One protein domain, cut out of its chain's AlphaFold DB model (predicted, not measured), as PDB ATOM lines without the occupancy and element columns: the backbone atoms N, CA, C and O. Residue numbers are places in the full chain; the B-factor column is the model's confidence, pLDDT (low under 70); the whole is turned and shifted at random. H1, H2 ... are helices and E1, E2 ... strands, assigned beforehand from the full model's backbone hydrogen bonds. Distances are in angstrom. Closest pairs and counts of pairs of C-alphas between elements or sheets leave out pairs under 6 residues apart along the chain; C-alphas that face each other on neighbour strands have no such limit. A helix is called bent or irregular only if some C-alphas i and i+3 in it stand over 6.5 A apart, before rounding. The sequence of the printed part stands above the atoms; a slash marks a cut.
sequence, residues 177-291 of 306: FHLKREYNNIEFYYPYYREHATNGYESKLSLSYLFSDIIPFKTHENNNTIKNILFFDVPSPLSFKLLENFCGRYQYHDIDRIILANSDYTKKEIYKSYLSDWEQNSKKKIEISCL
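What this domain is: This is residues 177 to 291 of the 306 residues of an uncharacterized protein of Methanolobus vulcani (UniProt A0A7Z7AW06). One twisted sheet of four strands, E1, E2, E3 and E4, has H3 packed on one face, H5 running side by side with H3, and H4 packed on the sheet near its edge strand E4. At the E1 edge a long unnamed stretch, residues 183 to 206, pairs briefly with E1 through residues 187 to 188 and then loops away before H2. The 115 printed residues hold five named helices and four named strands, in the order H1 H2 E1 E2 H3 E3 H4 H5 E4; the sheet order is E1, E2, E3, E4, mixed, and the class is mixed, helices and strands. The whole is compact, with a radius of gyration of the C-alphas of 14.0 A, and spans 40 by 30 by 30 A.

How they stand to each other: E1, residues 214 to 221, and E2, residues 224 to 231, form an antiparallel hairpin, with N 217 and O 228 within hydrogen-bond range at 3.0 A. E3, residues 257 to 260, is parallel to E2, with N 259 and O 229 at 2.8 A. E4, residues 287 to 290, is parallel to E3, with N 258 and O 287 at 2.8 A. From edge to edge the strands' lines turn by 70 degrees. H3, residues 237 to 249, and H4, residues 265 to 273, are on one face of the sheet, giving two layers. The closest C-alphas of H3 and E1 are those of Leu 243 and Ile 214, 7.5 A apart; those of H4 and E4 are Tyr 265 and Cys 290, 6.3 A apart. H5, residues 276 to 282, is close to H3 but not clearly touching it, with the C-alphas of Glu 244 and Trp 278 closest at 7.0 A, at a shallow tilt of 4 degrees, the same way. E2, H3, E3 and E3, H4 H5, E4 are strand-helix-strand units, parallel neighbour strands joined through helices, with right-handed crossovers. H2, residues 207 to 210, and H1, residues 177 to 182, are not on the sheet, and H1 is apart from H2. Each O i to N i+4 pair is within hydrogen-bond range in H1, H3 and H5; H4 has 3 of 5, and H2 is too short for such a pair.

Where its parts are: E1 is 21.6 A long, E2 21.8 A, H3 18.2 A and H4 14.2 A. H4 is irregular, with C-alphas 266 and 269 8.0 A apart. H1 begins at C-alpha 177 (16.290, 11.065, 99.172), and E4 ends at C-alpha 290 (2.952, 16.195, 101.136).

The domain as a whole: The two C-alphas farthest apart, those of Thr 198 and Thr 266, are 42.4 A apart. The printed part has no cut, and the link from H1 to H2, 24 residues, is long. The mean pLDDT of the printed part is 82.4; residues 191 to 203 and 250 to 253 are under 70.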
ATOM      1  N   PHE A 177      16.320  12.522  99.135       89.25
ATOM      2  CA  PHE A 177      16.290  11.065  99.172       89.25
ATOM      3  C   PHE A 177      14.895  10.523  98.846       89.25
ATOM      4  O   PHE A 177      14.761   9.649  97.988       89.25
ATOM      5  N   HIS A 178      13.849  11.040  99.497       88.25
ATOM      6  CA  HIS A 178      12.479  10.589  99.232       88.25
ATOM      7  C   HIS A 178      12.043  10.960  97.819       88.25
ATOM      8  O   HIS A 178      11.502  10.112  97.115       88.25
ATOM      9  N   LEU A 179      12.398  12.165  97.362       90.06
ATOM     10  CA  LEU A 179      12.142  12.594  95.991       90.06
ATOM     11  C   LEU A 179      12.787  11.644  94.969       90.06
ATOM     12  O   LEU A 179      12.128  11.220  94.027       90.06
ATOM     13  N   LYS A 180      14.051  11.250  95.171       87.94
ATOM     14  CA  LYS A 180      14.750  10.309  94.283       87.94
ATOM     15  C   LYS A 180      14.136   8.906  94.301       87.94
ATOM     16  O   LYS A 180      14.146   8.227  93.279       87.94
ATOM     17  N   ARG A 181      13.611   8.455  95.442       86.94
ATOM     18  CA  ARG A 181      12.924   7.155  95.539       86.94
ATOM     19  C   ARG A 181      11.574   7.146  94.836       86.94
ATOM     20  O   ARG A 181      11.170   6.100  94.339       86.94
ATOM     21  N   GLU A 182      10.879   8.274  94.849       87.25
ATOM     22  CA  GLU A 182       9.574   8.426  94.210       87.25
ATOM     23  C   GLU A 182       9.710   8.643  92.697       87.25
ATOM     24  O   GLU A 182       8.933   8.088  91.920       87.25
ATOM     25  N   TYR A 183      10.738   9.382  92.265       86.62
ATOM     26  CA  TYR A 183      10.926   9.772  90.870       86.62
ATOM     27  C   TYR A 183      12.296   9.353  90.325       86.62
ATOM     28  O   TYR A 183      13.350   9.802  90.777       86.62
ATOM     29  N   ASN A 184      12.284   8.548  89.259       77.00
ATOM     30  CA  ASN A 184      13.512   8.040  88.642       77.00
ATOM     31  C   ASN A 184      14.279   9.113  87.850       77.00
ATOM     32  O   ASN A 184      15.511   9.144  87.912       77.00
ATOM     33  N   ASN A 185      13.557  10.006  87.158       83.50
ATOM     34  CA  ASN A 185      14.107  11.030  86.266       83.50
ATOM     35  C   ASN A 185      13.631  12.420  86.697       83.50
ATOM     36  O   ASN A 185      12.537  12.848  86.331       83.50
ATOM     37  N   ILE A 186      14.459  13.097  87.493       88.44
ATOM     38  CA  ILE A 186      14.228  14.469  87.952       88.44
ATOM     39  C   ILE A 186      15.095  15.418  87.122       88.44
ATOM     40  O   ILE A 186      16.303  15.207  86.973       88.44
ATOM     41  N   GLU A 187      14.475  16.475  86.605       88.44
ATOM     42  CA  GLU A 187      15.141  17.541  85.856       88.44
ATOM     43  C   GLU A 187      14.859  18.897  86.509       88.44
ATOM     44  O   GLU A 187      13.731  19.394  86.488       88.44
ATOM     45  N   PHE A 188      15.878  19.501  87.117       87.69
ATOM     46  CA  PHE A 188      15.773  20.824  87.734       87.69
ATOM     47  C   PHE A 188      15.863  21.925  86.687       87.69
ATOM     48  O   PHE A 188      16.827  21.974  85.933       87.69
ATOM     49  N   TYR A 189      14.913  22.856  86.680       81.06
ATOM     50  CA  TYR A 189      14.895  23.932  85.691       81.06
ATOM     51  C   TYR A 189      14.850  25.312  86.341       81.06
ATOM     52  O   TYR A 189      14.305  25.490  87.430       81.06
ATOM     53  N   TYR A 190      15.392  26.304  85.626       78.69
ATOM     54  CA  TYR A 190      15.488  27.683  86.096       78.69
ATOM     55  C   TYR A 190      14.577  28.598  85.300       78.69
ATOM     56  O   TYR A 190      14.875  28.937  84.154       78.69
ATOM     57  N   PRO A 191      13.495  29.060  85.926       66.06
ATOM     58  CA  PRO A 191      12.571  30.012  85.360       66.06
ATOM     59  C   PRO A 191      13.112  31.194  84.552       66.06
ATOM     60  O   PRO A 191      12.559  31.582  83.522       66.06
ATOM     61  N   TYR A 192      14.174  31.804  85.066       62.09
ATOM     62  CA  TYR A 192      14.568  33.165  84.725       62.09
ATOM     63  C   TYR A 192      15.561  33.241  83.549       62.09
ATOM     64  O   TYR A 192      15.885  34.333  83.099       62.09
ATOM     65  N   TYR A 193      16.013  32.107  83.003       59.00
ATOM     66  CA  TYR A 193      17.128  32.085  82.052       59.00
ATOM     67  C   TYR A 193      16.829  31.287  80.777       59.00
ATOM     68  O   TYR A 193      17.324  30.179  80.571       59.00
ATOM     69  N   ARG A 194      16.057  31.897  79.862       49.34
ATOM     70  CA  ARG A 194      15.848  31.361  78.497       49.34
ATOM     71  C   ARG A 194      17.151  31.255  77.692       49.34
ATOM     72  O   ARG A 194      17.249  30.383  76.840       49.34
ATOM     73  N   GLU A 195      18.151  32.089  77.982       50.00
ATOM     74  CA  GLU A 195      19.467  32.055  77.318       50.00
ATOM     75  C   GLU A 195      20.330  30.841  77.713       50.00
ATOM     76  O   GLU A 195      21.357  30.588  77.090       50.00
ATOM     77  N   HIS A 196      19.933  30.072  78.734       49.75
ATOM     78  CA  HIS A 196      20.705  28.929  79.240       49.75
ATOM     79  C   HIS A 196      20.024  27.575  79.028       49.75
ATOM     80  O   HIS A 196      20.678  26.538  79.174       49.75
ATOM     81  N   ALA A 197      18.760  27.583  78.592       48.78
ATOM     82  CA  ALA A 197      18.046  26.398  78.115       48.78
ATOM     83  C   ALA A 197      18.808  25.672  76.988       48.78
ATOM     84  O   ALA A 197      18.769  24.452  76.864       48.78
ATOM     85  N   THR A 198      19.577  26.421  76.197       46.84
ATOM     86  CA  THR A 198      20.383  25.927  75.073       46.84
ATOM     87  C   THR A 198      21.667  25.195  75.476       46.84
ATOM     88  O   THR A 198      22.235  24.497  74.641       46.84
ATOM     89  N   ASN A 199      22.121  25.296  76.732       51.97
ATOM     90  CA  ASN A 199      23.428  24.770  77.155       51.97
ATOM     91  C   ASN A 199      23.362  23.426  77.912       51.97
ATOM     92  O   ASN A 199      24.368  22.984  78.464       51.97
ATOM     93  N   GLY A 200      22.197  22.770  77.971       56.22
ATOM     94  CA  GLY A 200      22.060  21.432  78.571       56.22
ATOM     95  C   GLY A 200      22.196  21.377  80.102       56.22
ATOM     96  O   GLY A 200      22.269  20.289  80.674       56.22
ATOM     97  N   TYR A 201      22.206  22.526  80.788       58.97
ATOM     98  CA  TYR A 201      22.284  22.608  82.256       58.97
ATOM     99  C   TYR A 201      20.924  22.487  82.962       58.97
ATOM    100  O   TYR A 201      20.885  22.467  84.190       58.97
ATOM    101  N   GLU A 202      19.824  22.322  82.216       62.44
ATOM    102  CA  GLU A 202      18.440  22.166  82.714       62.44
ATOM    103  C   GLU A 202      18.179  20.871  83.512       62.44
ATOM    104  O   GLU A 202      17.040  20.456  83.698       62.44
ATOM    105  N   SER A 203      19.228  20.184  83.965       69.81
ATOM    106  CA  SER A 203      19.096  18.999  84.814       69.81
ATOM    107  C   SER A 203      19.984  19.021  86.055       69.81
ATOM    108  O   SER A 203      19.905  18.091  86.856       69.81
ATOM    109  N   LYS A 204      20.812  20.059  86.234       82.50
ATOM    110  CA  LYS A 204      21.669  20.234  87.415       82.50
ATOM    111  C   LYS A 204      21.013  21.226  88.359       82.50
ATOM    112  O   LYS A 204      20.609  22.284  87.886       82.50
ATOM    113  N   LEU A 205      20.938  20.926  89.656       87.12
ATOM    114  CA  LEU A 205      20.451  21.874  90.669       87.12
ATOM    115  C   LEU A 205      21.552  22.889  91.014       87.12
ATOM    116  O   LEU A 205      22.672  22.471  91.256       87.12
ATOM    117  N   SER A 206      21.279  24.189  91.054       86.62
ATOM    118  CA  SER A 206      22.276  25.216  91.360       86.62
ATOM    119  C   SER A 206      22.427  25.376  92.868       86.62
ATOM    120  O   SER A 206      21.550  24.953  93.626       86.62
ATOM    121  N   LEU A 207      23.516  25.999  93.321       88.88
ATOM    122  CA  LEU A 207      23.761  26.235  94.746       88.88
ATOM    123  C   LEU A 207      22.615  27.015  95.375       88.88
ATOM    124  O   LEU A 207      22.057  26.614  96.392       88.88
ATOM    125  N   SER A 208      22.246  28.122  94.737       86.56
ATOM    126  CA  SER A 208      21.220  29.025  95.245       86.56
ATOM    127  C   SER A 208      19.864  28.325  95.351       86.56
ATOM    128  O   SER A 208      19.151  28.514  96.333       86.56
ATOM    129  N   TYR A 209      19.519  27.464  94.385       87.94
ATOM    130  CA  TYR A 209      18.275  26.696  94.447       87.94
ATOM    131  C   TYR A 209      18.347  25.526  95.428       87.94
ATOM    132  O   TYR A 209      17.355  25.273  96.103       87.94
ATOM    133  N   LEU A 210      19.499  24.864  95.590       91.31
ATOM    134  CA  LEU A 210      19.687  23.819  96.604       91.31
ATOM    135  C   LEU A 210      19.320  24.309  98.011       91.31
ATOM    136  O   LEU A 210      18.809  23.516  98.803       91.31
ATOM    137  N   PHE A 211      19.528  25.598  98.296       91.25
ATOM    138  CA  PHE A 211      19.202  26.246  99.572       91.25
ATOM    139  C   PHE A 211      17.977  27.178  99.512       91.25
ATOM    140  O   PHE A 211      17.679  27.851 100.494       91.25
ATOM    141  N   SER A 212      17.237  27.190  98.401       89.50
ATOM    142  CA  SER A 212      15.977  27.934  98.251       89.50
ATOM    143  C   SER A 212      14.813  27.204  98.924       89.50
ATOM    144  O   SER A 212      14.841  25.979  99.087       89.50
ATOM    145  N   ASP A 213      13.768  27.947  99.287       90.88
ATOM    146  CA  ASP A 213      12.505  27.375  99.766       90.88
ATOM    147  C   ASP A 213      11.629  26.839  98.634       90.88
ATOM    148  O   ASP A 213      10.786  25.978  98.863       90.88
ATOM    149  N   ILE A 214      11.830  27.333  97.411       90.81
ATOM    150  CA  ILE A 214      11.061  26.962  96.222       90.81
ATOM    151  C   ILE A 214      12.033  26.391  95.195       90.81
ATOM    152  O   ILE A 214      12.907  27.110  94.700       90.81
ATOM    153  N   ILE A 215      11.864  25.113  94.854       91.50
ATOM    154  CA  ILE A 215      12.690  24.413  93.865       91.50
ATOM    155  C   ILE A 215      11.799  23.843  92.754       91.50
ATOM    156  O   ILE A 215      11.087  22.863  92.979       91.50
ATOM    157  N   PRO A 216      11.828  24.426  91.545       90.25
ATOM    158  CA  PRO A 216      11.145  23.884  90.380       90.25
ATOM    159  C   PRO A 216      11.874  22.662  89.818       90.25
ATOM    160  O   PRO A 216      13.097  22.661  89.662       90.25
ATOM    161  N   PHE A 217      11.118  21.631  89.457       91.00
ATOM    162  CA  PHE A 217      11.653  20.464  88.762       91.00
ATOM    163  C   PHE A 217      10.588  19.798  87.891       91.00
ATOM    164  O   PHE A 217       9.388  19.999  88.067       91.00
ATOM    165  N   LYS A 218      11.027  19.010  86.918       90.69
ATOM    166  CA  LYS A 218      10.167  18.211  86.052       90.69
ATOM    167  C   LYS A 218      10.371  16.736  86.338       90.69
ATOM    168  O   LYS A 218      11.481  16.303  86.653       90.69
ATOM    169  N   THR A 219       9.294  15.985  86.189       91.19
ATOM    170  CA  THR A 219       9.300  14.524  86.157       91.19
ATOM    171  C   THR A 219       8.595  14.061  84.891       91.19
ATOM    172  O   THR A 219       7.849  14.820  84.269       91.19
ATOM    173  N   HIS A 220       8.850  12.822  84.482       86.38
ATOM    174  CA  HIS A 220       8.206  12.222  83.317       86.38
ATOM    175  C   HIS A 220       7.345  11.048  83.773       86.38
ATOM    176  O   HIS A 220       7.870  10.029  84.220       86.38
ATOM    177  N   GLU A 221       6.027  11.198  83.666       82.50
ATOM    178  CA  GLU A 221       5.036  10.180  84.025       82.50
ATOM    179  C   GLU A 221       4.226   9.826  82.767       82.50
ATOM    180  O   GLU A 221       3.599  10.694  82.167       82.50
ATOM    181  N   ASN A 222       4.234   8.558  82.336       79.69
ATOM    182  CA  ASN A 222       3.459   8.081  81.174       79.69
ATOM    183  C   ASN A 222       3.630   8.929  79.889       79.69
ATOM    184  O   ASN A 222       2.650   9.240  79.215       79.69
ATOM    185  N   ASN A 223       4.871   9.302  79.548       77.69
ATOM    186  CA  ASN A 223       5.236  10.196  78.431       77.69
ATOM    187  C   ASN A 223       4.760  11.657  78.554       77.69
ATOM    188  O   ASN A 223       4.936  12.428  77.613       77.69
ATOM    189  N   ASN A 224       4.215  12.060  79.705       83.50
ATOM    190  CA  ASN A 224       3.887  13.449  79.999       83.50
ATOM    191  C   ASN A 224       4.936  14.059  80.929       83.50
ATOM    192  O   ASN A 224       5.321  13.466  81.937       83.50
ATOM    193  N   THR A 225       5.373  15.275  80.605       87.94
ATOM    194  CA  THR A 225       6.203  16.079  81.502       87.94
ATOM    195  C   THR A 225       5.315  16.741  82.547       87.94
ATOM    196  O   THR A 225       4.476  17.570  82.204       87.94
ATOM    197  N   ILE A 226       5.538  16.402  83.813       89.88
ATOM    198  CA  ILE A 226       4.863  16.996  84.964       89.88
ATOM    199  C   ILE A 226       5.777  18.074  85.545       89.88
ATOM    200  O   ILE A 226       6.931  17.805  85.887       89.88
ATOM    201  N   LYS A 227       5.285  19.310  85.633       90.12
ATOM    202  CA  LYS A 227       5.994  20.439  86.243       90.12
ATOM    203  C   LYS A 227       5.646  20.508  87.724       90.12
ATOM    204  O   LYS A 227       4.501  20.760  88.100       90.12
ATOM    205  N   ASN A 228       6.656  20.318  88.556       92.62
ATOM    206  CA  ASN A 228       6.534  20.253  89.997       92.62
ATOM    207  C   ASN A 228       7.238  21.441  90.661       92.62
ATOM    208  O   ASN A 228       8.239  21.961  90.156       92.62
ATOM    209  N   ILE A 229       6.759  21.813  91.843       92.75
ATOM    210  CA  ILE A 229       7.494  22.651  92.789       92.75
ATOM    211  C   ILE A 229       7.715  21.865  94.072       92.75
ATOM    212  O   ILE A 229       6.753  21.425  94.690       92.75
ATOM    213  N   LEU A 230       8.967  21.739  94.501       94.31
ATOM    214  CA  LEU A 230       9.313  21.308  95.851       94.31
ATOM    215  C   LEU A 230       9.371  22.538  96.762       94.31
ATOM    216  O   LEU A 230      10.075  23.501  96.452       94.31
ATOM    217  N   PHE A 231       8.625  22.501  97.864       93.56
ATOM    218  CA  PHE A 231       8.456  23.629  98.774       93.56
ATOM    219  C   PHE A 231       8.900  23.289 100.199       93.56
ATOM    220  O   PHE A 231       8.346  22.380 100.819       93.56
ATOM    221  N   PHE A 232       9.893  24.014 100.716       90.94
ATOM    222  CA  PHE A 232      10.494  23.770 102.032       90.94
ATOM    223  C   PHE A 232       9.955  24.660 103.152       90.94
ATOM    224  O   PHE A 232      10.152  24.320 104.319       90.94
ATOM    225  N   ASP A 233       9.272  25.762 102.846       88.81
ATOM    226  CA  ASP A 233       8.687  26.594 103.900       88.81
ATOM    227  C   ASP A 233       7.514  25.868 104.585       88.81
ATOM    228  O   ASP A 233       6.882  24.968 104.020       88.81
ATOM    229  N   VAL A 234       7.220  26.259 105.825       86.94
ATOM    230  CA  VAL A 234       6.100  25.707 106.586       86.94
ATOM    231  C   VAL A 234       4.787  26.162 105.936       86.94
ATOM    232  O   VAL A 234       4.515  27.367 105.878       86.94
ATOM    233  N   PRO A 235       3.921  25.224 105.500       88.38
ATOM    234  CA  PRO A 235       2.658  25.545 104.850       88.38
ATOM    235  C   PRO A 235       1.782  26.495 105.680       88.38
ATOM    236  O   PRO A 235       1.273  26.154 106.749       88.38
ATOM    237  N   SER A 236       1.586  27.697 105.152       90.44
ATOM    238  CA  SER A 236       0.808  28.789 105.743       90.44
ATOM    239  C   SER A 236       0.220  29.702 104.658       90.44
ATOM    240  O   SER A 236       0.798  29.797 103.572       90.44
ATOM    241  N   PRO A 237      -0.857  30.463 104.927       89.56
ATOM    242  CA  PRO A 237      -1.414  31.387 103.935       89.56
ATOM    243  C   PRO A 237      -0.384  32.367 103.347       89.56
ATOM    244  O   PRO A 237      -0.459  32.715 102.173       89.56
ATOM    245  N   LEU A 238       0.600  32.803 104.142       90.56
ATOM    246  CA  LEU A 238       1.668  33.687 103.674       90.56
ATOM    247  C   LEU A 238       2.638  32.966 102.726       90.56
ATOM    248  O   LEU A 238       2.950  33.494 101.661       90.56
ATOM    249  N   SER A 239       3.065  31.756 103.086       91.31
ATOM    250  CA  SER A 239       3.952  30.926 102.259       91.31
ATOM    251  C   SER A 239       3.319  30.593 100.893       91.31
ATOM    252  O   SER A 239       3.979  30.670  99.859       91.31
ATOM    253  N   PHE A 240       2.002  30.355 100.853       88.94
ATOM    254  CA  PHE A 240       1.267  30.111  99.611       88.94
ATOM    255  C   PHE A 240       1.128  31.370  98.751       88.94
ATOM    256  O   PHE A 240       1.271  31.289  97.537       88.94
ATOM    257  N   LYS A 241       0.954  32.553  99.357       88.25
ATOM    258  CA  LYS A 241       1.028  33.827  98.618       88.25
ATOM    259  C   LYS A 241       2.417  34.067  98.028       88.25
ATOM    260  O   LYS A 241       2.533  34.616  96.936       88.25
ATOM    261  N   LEU A 242       3.486  33.697  98.738       88.06
ATOM    262  CA  LEU A 242       4.849  33.767  98.199       88.06
ATOM    263  C   LEU A 242       5.011  32.828  97.001       88.06
ATOM    264  O   LEU A 242       5.546  33.245  95.975       88.06
ATOM    265  N   LEU A 243       4.491  31.606  97.107       88.50
ATOM    266  CA  LEU A 243       4.496  30.625  96.030       88.50
ATOM    267  C   LEU A 243       3.695  31.091  94.806       88.50
ATOM    268  O   LEU A 243       4.190  31.004  93.684       88.50
ATOM    269  N   GLU A 244       2.494  31.635  95.006       85.62
ATOM    270  CA  GLU A 244       1.670  32.203  93.936       85.62
ATOM    271  C   GLU A 244       2.395  33.368  93.254       85.62
ATOM    272  O   GLU A 244       2.483  33.411  92.031       85.62
ATOM    273  N   ASN A 245       2.993  34.279  94.030       84.81
ATOM    274  CA  ASN A 245       3.785  35.381  93.485       84.81
ATOM    275  C   ASN A 245       4.998  34.886  92.695       84.81
ATOM    276  O   ASN A 245       5.297  35.435  91.635       84.81
ATOM    277  N   PHE A 246       5.697  33.865  93.195       84.81
ATOM    278  CA  PHE A 246       6.783  33.216  92.468       84.81
ATOM    279  C   PHE A 246       6.261  32.676  91.132       84.81
ATOM    280  O   PHE A 246       6.779  33.035  90.082       84.81
ATOM    281  N   CYS A 247       5.180  31.901  91.134       80.50
ATOM    282  CA  CYS A 247       4.645  31.307  89.912       80.50
ATOM    283  C   CYS A 247       4.101  32.356  88.928       80.50
ATOM    284  O   CYS A 247       4.372  32.280  87.729       80.50
ATOM    285  N   GLY A 248       3.386  33.365  89.429       77.12
ATOM    286  CA  GLY A 248       2.768  34.427  88.637       77.12
ATOM    287  C   GLY A 248       3.780  35.374  87.993       77.12
ATOM    288  O   GLY A 248       3.635  35.716  86.821       77.12
ATOM    289  N   ARG A 249       4.858  35.744  88.703       74.38
ATOM    290  CA  ARG A 249       5.932  36.599  88.150       74.38
ATOM    291  C   ARG A 249       6.617  35.991  86.934       74.38
ATOM    292  O   ARG A 249       7.179  36.722  86.123       74.38
ATOM    293  N   TYR A 250       6.577  34.674  86.813       68.69
ATOM    294  CA  TYR A 250       7.357  33.943  85.828       68.69
ATOM    295  C   TYR A 250       6.484  33.114  84.871       68.69
ATOM    296  O   TYR A 250       6.973  32.192  84.224       68.69
ATOM    297  N   GLN A 251       5.196  33.466  84.751       63.78
ATOM    298  CA  GLN A 251       4.234  32.837  83.834       63.78
ATOM    299  C   GLN A 251       4.077  31.312  84.040       63.78
ATOM    300  O   GLN A 251       3.717  30.591  83.110       63.78
ATOM    301  N   TYR A 252       4.297  30.797  85.257       63.97
ATOM    302  CA  TYR A 252       4.117  29.376  85.594       63.97
ATOM    303  C   TYR A 252       2.688  29.039  85.998       63.97
ATOM    304  O   TYR A 252       2.446  28.407  87.023       63.97
ATOM    305  N   HIS A 253       1.724  29.401  85.159       62.25
ATOM    306  CA  HIS A 253       0.363  28.880  85.317       62.25
ATOM    307  C   HIS A 253       0.282  27.375  85.000       62.25
ATOM    308  O   HIS A 253      -0.691  26.721  85.356       62.25
ATOM    309  N   ASP A 254       1.338  26.814  84.404       77.75
ATOM    310  CA  ASP A 254       1.427  25.409  84.025       77.75
ATOM    311  C   ASP A 254       2.011  24.492  85.109       77.75
ATOM    312  O   ASP A 254       2.333  23.351  84.791       77.75
ATOM    313  N   ILE A 255       2.162  24.921  86.365       87.88
ATOM    314  CA  ILE A 255       2.529  23.975  87.435       87.88
ATOM    315  C   ILE A 255       1.426  22.924  87.574       87.88
ATOM    316  O   ILE A 255       0.241  23.244  87.524       87.88
ATOM    317  N   ASP A 256       1.820  21.659  87.665       89.38
ATOM    318  CA  ASP A 256       0.909  20.529  87.830       89.38
ATOM    319  C   ASP A 256       0.786  20.144  89.302       89.38
ATOM    320  O   ASP A 256      -0.311  19.851  89.778       89.38
ATOM    321  N   ARG A 257       1.908  20.173  90.031       91.69
ATOM    322  CA  ARG A 257       1.991  19.676  91.405       91.69
ATOM    323  C   ARG A 257       2.892  20.542  92.283       91.69
ATOM    324  O   ARG A 257       3.955  20.997  91.865       91.69
ATOM    325  N   ILE A 258       2.487  20.719  93.534       92.56
ATOM    326  CA  ILE A 258       3.302  21.272  94.617       92.56
ATOM    327  C   ILE A 258       3.551  20.152  95.625       92.56
ATOM    328  O   ILE A 258       2.608  19.538  96.123       92.56
ATOM    329  N   ILE A 259       4.819  19.893  95.925       93.62
ATOM    330  CA  ILE A 259       5.272  18.916  96.909       93.62
ATOM    331  C   ILE A 259       5.775  19.669  98.137       93.62
ATOM    332  O   ILE A 259       6.776  20.381  98.075       93.62
ATOM    333  N   LEU A 260       5.079  19.513  99.257       92.94
ATOM    334  CA  LEU A 260       5.415  20.159 100.520       92.94
ATOM    335  C   LEU A 260       6.396  19.276 101.308       92.94
ATOM    336  O   LEU A 260       6.041  18.177 101.733       92.94
ATOM    337  N   ALA A 261       7.623  19.753 101.513       90.81
ATOM    338  CA  ALA A 261       8.678  19.017 102.214       90.81
ATOM    339  C   ALA A 261       8.519  19.042 103.745       90.81
ATOM    340  O   ALA A 261       8.938  18.105 104.422       90.81
ATOM    341  N   ASN A 262       7.906  20.105 104.282       83.81
ATOM    342  CA  ASN A 262       7.757  20.363 105.719       83.81
ATOM    343  C   ASN A 262       6.277  20.544 106.115       83.81
ATOM    344  O   ASN A 262       5.883  21.564 106.681       83.81
ATOM    345  N   SER A 263       5.434  19.563 105.786       84.38
ATOM    346  CA  SER A 263       3.978  19.626 105.984       84.38
ATOM    347  C   SER A 263       3.439  18.608 106.985       84.38
ATOM    348  O   SER A 263       3.937  17.488 107.070       84.38
ATOM    349  N   ASP A 264       2.336  18.956 107.647       84.44
ATOM    350  CA  ASP A 264       1.526  18.019 108.426       84.44
ATOM    351  C   ASP A 264       0.476  17.358 107.520       84.44
ATOM    352  O   ASP A 264      -0.465  17.998 107.046       84.44
ATOM    353  N   TYR A 265       0.623  16.054 107.294       78.62
ATOM    354  CA  TYR A 265      -0.276  15.249 106.464       78.62
ATOM    355  C   TYR A 265      -1.748  15.350 106.839       78.62
ATOM    356  O   TYR A 265      -2.616  15.314 105.963       78.62
ATOM    357  N   THR A 266      -2.041  15.513 108.127       83.38
ATOM    358  CA  THR A 266      -3.418  15.597 108.621       83.38
ATOM    359  C   THR A 266      -4.120  16.878 108.161       83.38
ATOM    360  O   THR A 266      -5.347  16.952 108.161       83.38
ATOM    361  N   LYS A 267      -3.356  17.875 107.698       87.12
ATOM    362  CA  LYS A 267      -3.843  19.183 107.244       87.12
ATOM    363  C   LYS A 267      -3.879  19.328 105.723       87.12
ATOM    364  O   LYS A 267      -4.085  20.436 105.231       87.12
ATOM    365  N   LYS A 268      -3.748  18.234 104.963       84.12
ATOM    366  CA  LYS A 268      -3.736  18.257 103.488       84.12
ATOM    367  C   LYS A 268      -4.912  19.031 102.877       84.12
ATOM    368  O   LYS A 268      -4.715  19.798 101.940       84.12
ATOM    369  N   GLU A 269      -6.120  18.878 103.420       86.69
ATOM    370  CA  GLU A 269      -7.306  19.594 102.920       86.69
ATOM    371  C   GLU A 269      -7.263  21.103 103.211       86.69
ATOM    372  O   GLU A 269      -7.727  21.900 102.400       86.69
ATOM    373  N   ILE A 270      -6.642  21.514 104.321       89.06
ATOM    374  CA  ILE A 270      -6.409  22.931 104.631       89.06
ATOM    375  C   ILE A 270      -5.394  23.520 103.647       89.06
ATOM    376  O   ILE A 270      -5.571  24.629 103.162       89.06
ATOM    377  N   TYR A 271      -4.343  22.778 103.300       90.19
ATOM    378  CA  TYR A 271      -3.361  23.260 102.327       90.19
ATOM    379  C   TYR A 271      -3.970  23.430 100.936       90.19
ATOM    380  O   TYR A 271      -3.672  24.409 100.259       90.19
ATOM    381  N   LYS A 272      -4.877  22.528 100.533       85.19
ATOM    382  CA  LYS A 272      -5.625  22.664  99.273       85.19
ATOM    383  C   LYS A 272      -6.478  23.925  99.250       85.19
ATOM    384  O   LYS A 272      -6.544  24.583  98.218       85.19
ATOM    385  N   SER A 273      -7.104  24.290 100.370       88.69
ATOM    386  CA  SER A 273      -7.933  25.499 100.410       88.69
ATOM    387  C   SER A 273      -7.119  26.784 100.245       88.69
ATOM    388  O   SER A 273      -7.650  27.761  99.733       88.69
ATOM    389  N   TYR A 274      -5.824  26.786 100.577       88.81
ATOM    390  CA  TYR A 274      -4.950  27.944 100.351       88.81
ATOM    391  C   TYR A 274      -4.645  28.217  98.872       88.81
ATOM    392  O   TYR A 274      -4.197  29.316  98.550       88.81
ATOM    393  N   LEU A 275      -4.892  27.255  97.977       83.25
ATOM    394  CA  LEU A 275      -4.688  27.404  96.533       83.25
ATOM    395  C   LEU A 275      -5.955  27.793  95.765       83.25
ATOM    396  O   LEU A 275      -5.871  28.001  94.554       83.25
ATOM    397  N   SER A 276      -7.112  27.908  96.427       80.44
ATOM    398  CA  SER A 276      -8.402  28.070  95.743       80.44
ATOM    399  C   SER A 276      -8.426  29.250  94.775       80.44
ATOM    400  O   SER A 276      -8.939  29.130  93.665       80.44
ATOM    401  N   ASP A 277      -7.843  30.377  95.178       76.94
ATOM    402  CA  ASP A 277      -7.862  31.612  94.393       76.94
ATOM    403  C   ASP A 277      -6.945  31.493  93.167       76.94
ATOM    404  O   ASP A 277      -7.306  31.907  92.061       76.94
ATOM    405  N   TRP A 278      -5.790  30.841  93.323       81.19
ATOM    406  CA  TRP A 278      -4.869  30.586  92.219       81.19
ATOM    407  C   TRP A 278      -5.472  29.601  91.204       81.19
ATOM    408  O   TRP A 278      -5.398  29.844  89.995       81.19
ATOM    409  N   GLU A 279      -6.138  28.533  91.648       84.56
ATOM    410  CA  GLU A 279      -6.822  27.587  90.749       84.56
ATOM    411  C   GLU A 279      -7.969  28.255  89.972       84.56
ATOM    412  O   GLU A 279      -8.138  28.014  88.774       84.56
ATOM    413  N   GLN A 280      -8.726  29.149  90.619       82.00
ATOM    414  CA  GLN A 280      -9.783  29.927  89.964       82.00
ATOM    415  C   GLN A 280      -9.222  30.867  88.890       82.00
ATOM    416  O   GLN A 280      -9.750  30.922  87.777       82.00
ATOM    417  N   ASN A 281      -8.128  31.569  89.198       76.88
ATOM    418  CA  ASN A 281      -7.504  32.527  88.286       76.88
ATOM    419  C   ASN A 281      -6.788  31.845  87.110       76.88
ATOM    420  O   ASN A 281      -6.875  32.307  85.974       76.88
ATOM    421  N   SER A 282      -6.095  30.734  87.368       73.75
ATOM    422  CA  SER A 282      -5.363  29.975  86.344       73.75
ATOM    423  C   SER A 282      -6.254  29.038  85.526       73.75
ATOM    424  O   SER A 282      -5.833  28.570  84.470       73.75
ATOM    425  N   LYS A 283      -7.480  28.759  86.000       80.06
ATOM    426  CA  LYS A 283      -8.387  27.727  85.466       80.06
ATOM    427  C   LYS A 283      -7.737  26.341  85.383       80.06
ATOM    428  O   LYS A 283      -8.174  25.496  84.601       80.06
ATOM    429  N   LYS A 284      -6.697  26.109  86.184       80.19
ATOM    430  CA  LYS A 284      -5.960  24.856  86.265       80.19
ATOM    431  C   LYS A 284      -5.990  24.371  87.704       80.19
ATOM    432  O   LYS A 284      -5.751  25.136  88.631       80.19
ATOM    433  N   LYS A 285      -6.284  23.086  87.873       86.06
ATOM    434  CA  LYS A 285      -6.186  22.423  89.170       86.06
ATOM    435  C   LYS A 285      -4.730  22.064  89.445       86.06
ATOM    436  O   LYS A 285      -4.082  21.495  88.566       86.06
ATOM    437  N   ILE A 286      -4.251  22.361  90.646       88.25
ATOM    438  CA  ILE A 286      -2.889  22.068  91.083       88.25
ATOM    439  C   ILE A 286      -2.954  20.961  92.131       88.25
ATOM    440  O   ILE A 286      -3.671  21.040  93.130       88.25
ATOM    441  N   GLU A 287      -2.205  19.890  91.910       90.62
ATOM    442  CA  GLU A 287      -2.100  18.819  92.886       90.62
ATOM    443  C   GLU A 287      -1.224  19.256  94.067       90.62
ATOM    444  O   GLU A 287      -0.110  19.735  93.881       90.62
ATOM    445  N   ILE A 288      -1.693  19.038  95.297       90.31
ATOM    446  CA  ILE A 288      -0.836  19.117  96.484       90.31
ATOM    447  C   ILE A 288      -0.457  17.709  96.925       90.31
ATOM    448  O   ILE A 288      -1.321  16.900  97.293       90.31
ATOM    449  N   SER A 289       0.848  17.466  96.961       89.75
ATOM    450  CA  SER A 289       1.462  16.344  97.649       89.75
ATOM    451  C   SER A 289       2.172  16.839  98.908       89.75
ATOM    452  O   SER A 289       2.738  17.930  98.943       89.75
ATOM    453  N   CYS A 290       2.126  16.028  99.950       89.56
ATOM    454  CA  CYS A 290       2.952  16.195 101.136       89.56
ATOM    455  C   CYS A 290       4.052  15.133 101.030       89.56
ATOM    456  O   CYS A 290       3.794  14.085 100.440       89.56
ATOM    457  N   LEU A 291       5.254  15.385 101.556       86.19
ATOM    458  CA  LEU A 291       6.349  14.407 101.564       86.19
ATOM    459  C   LEU A 291       6.519  13.782 102.955       86.19
ATOM    460  O   LEU A 291       6.547  14.495 103.955       86.19
TER     461      LEU A 291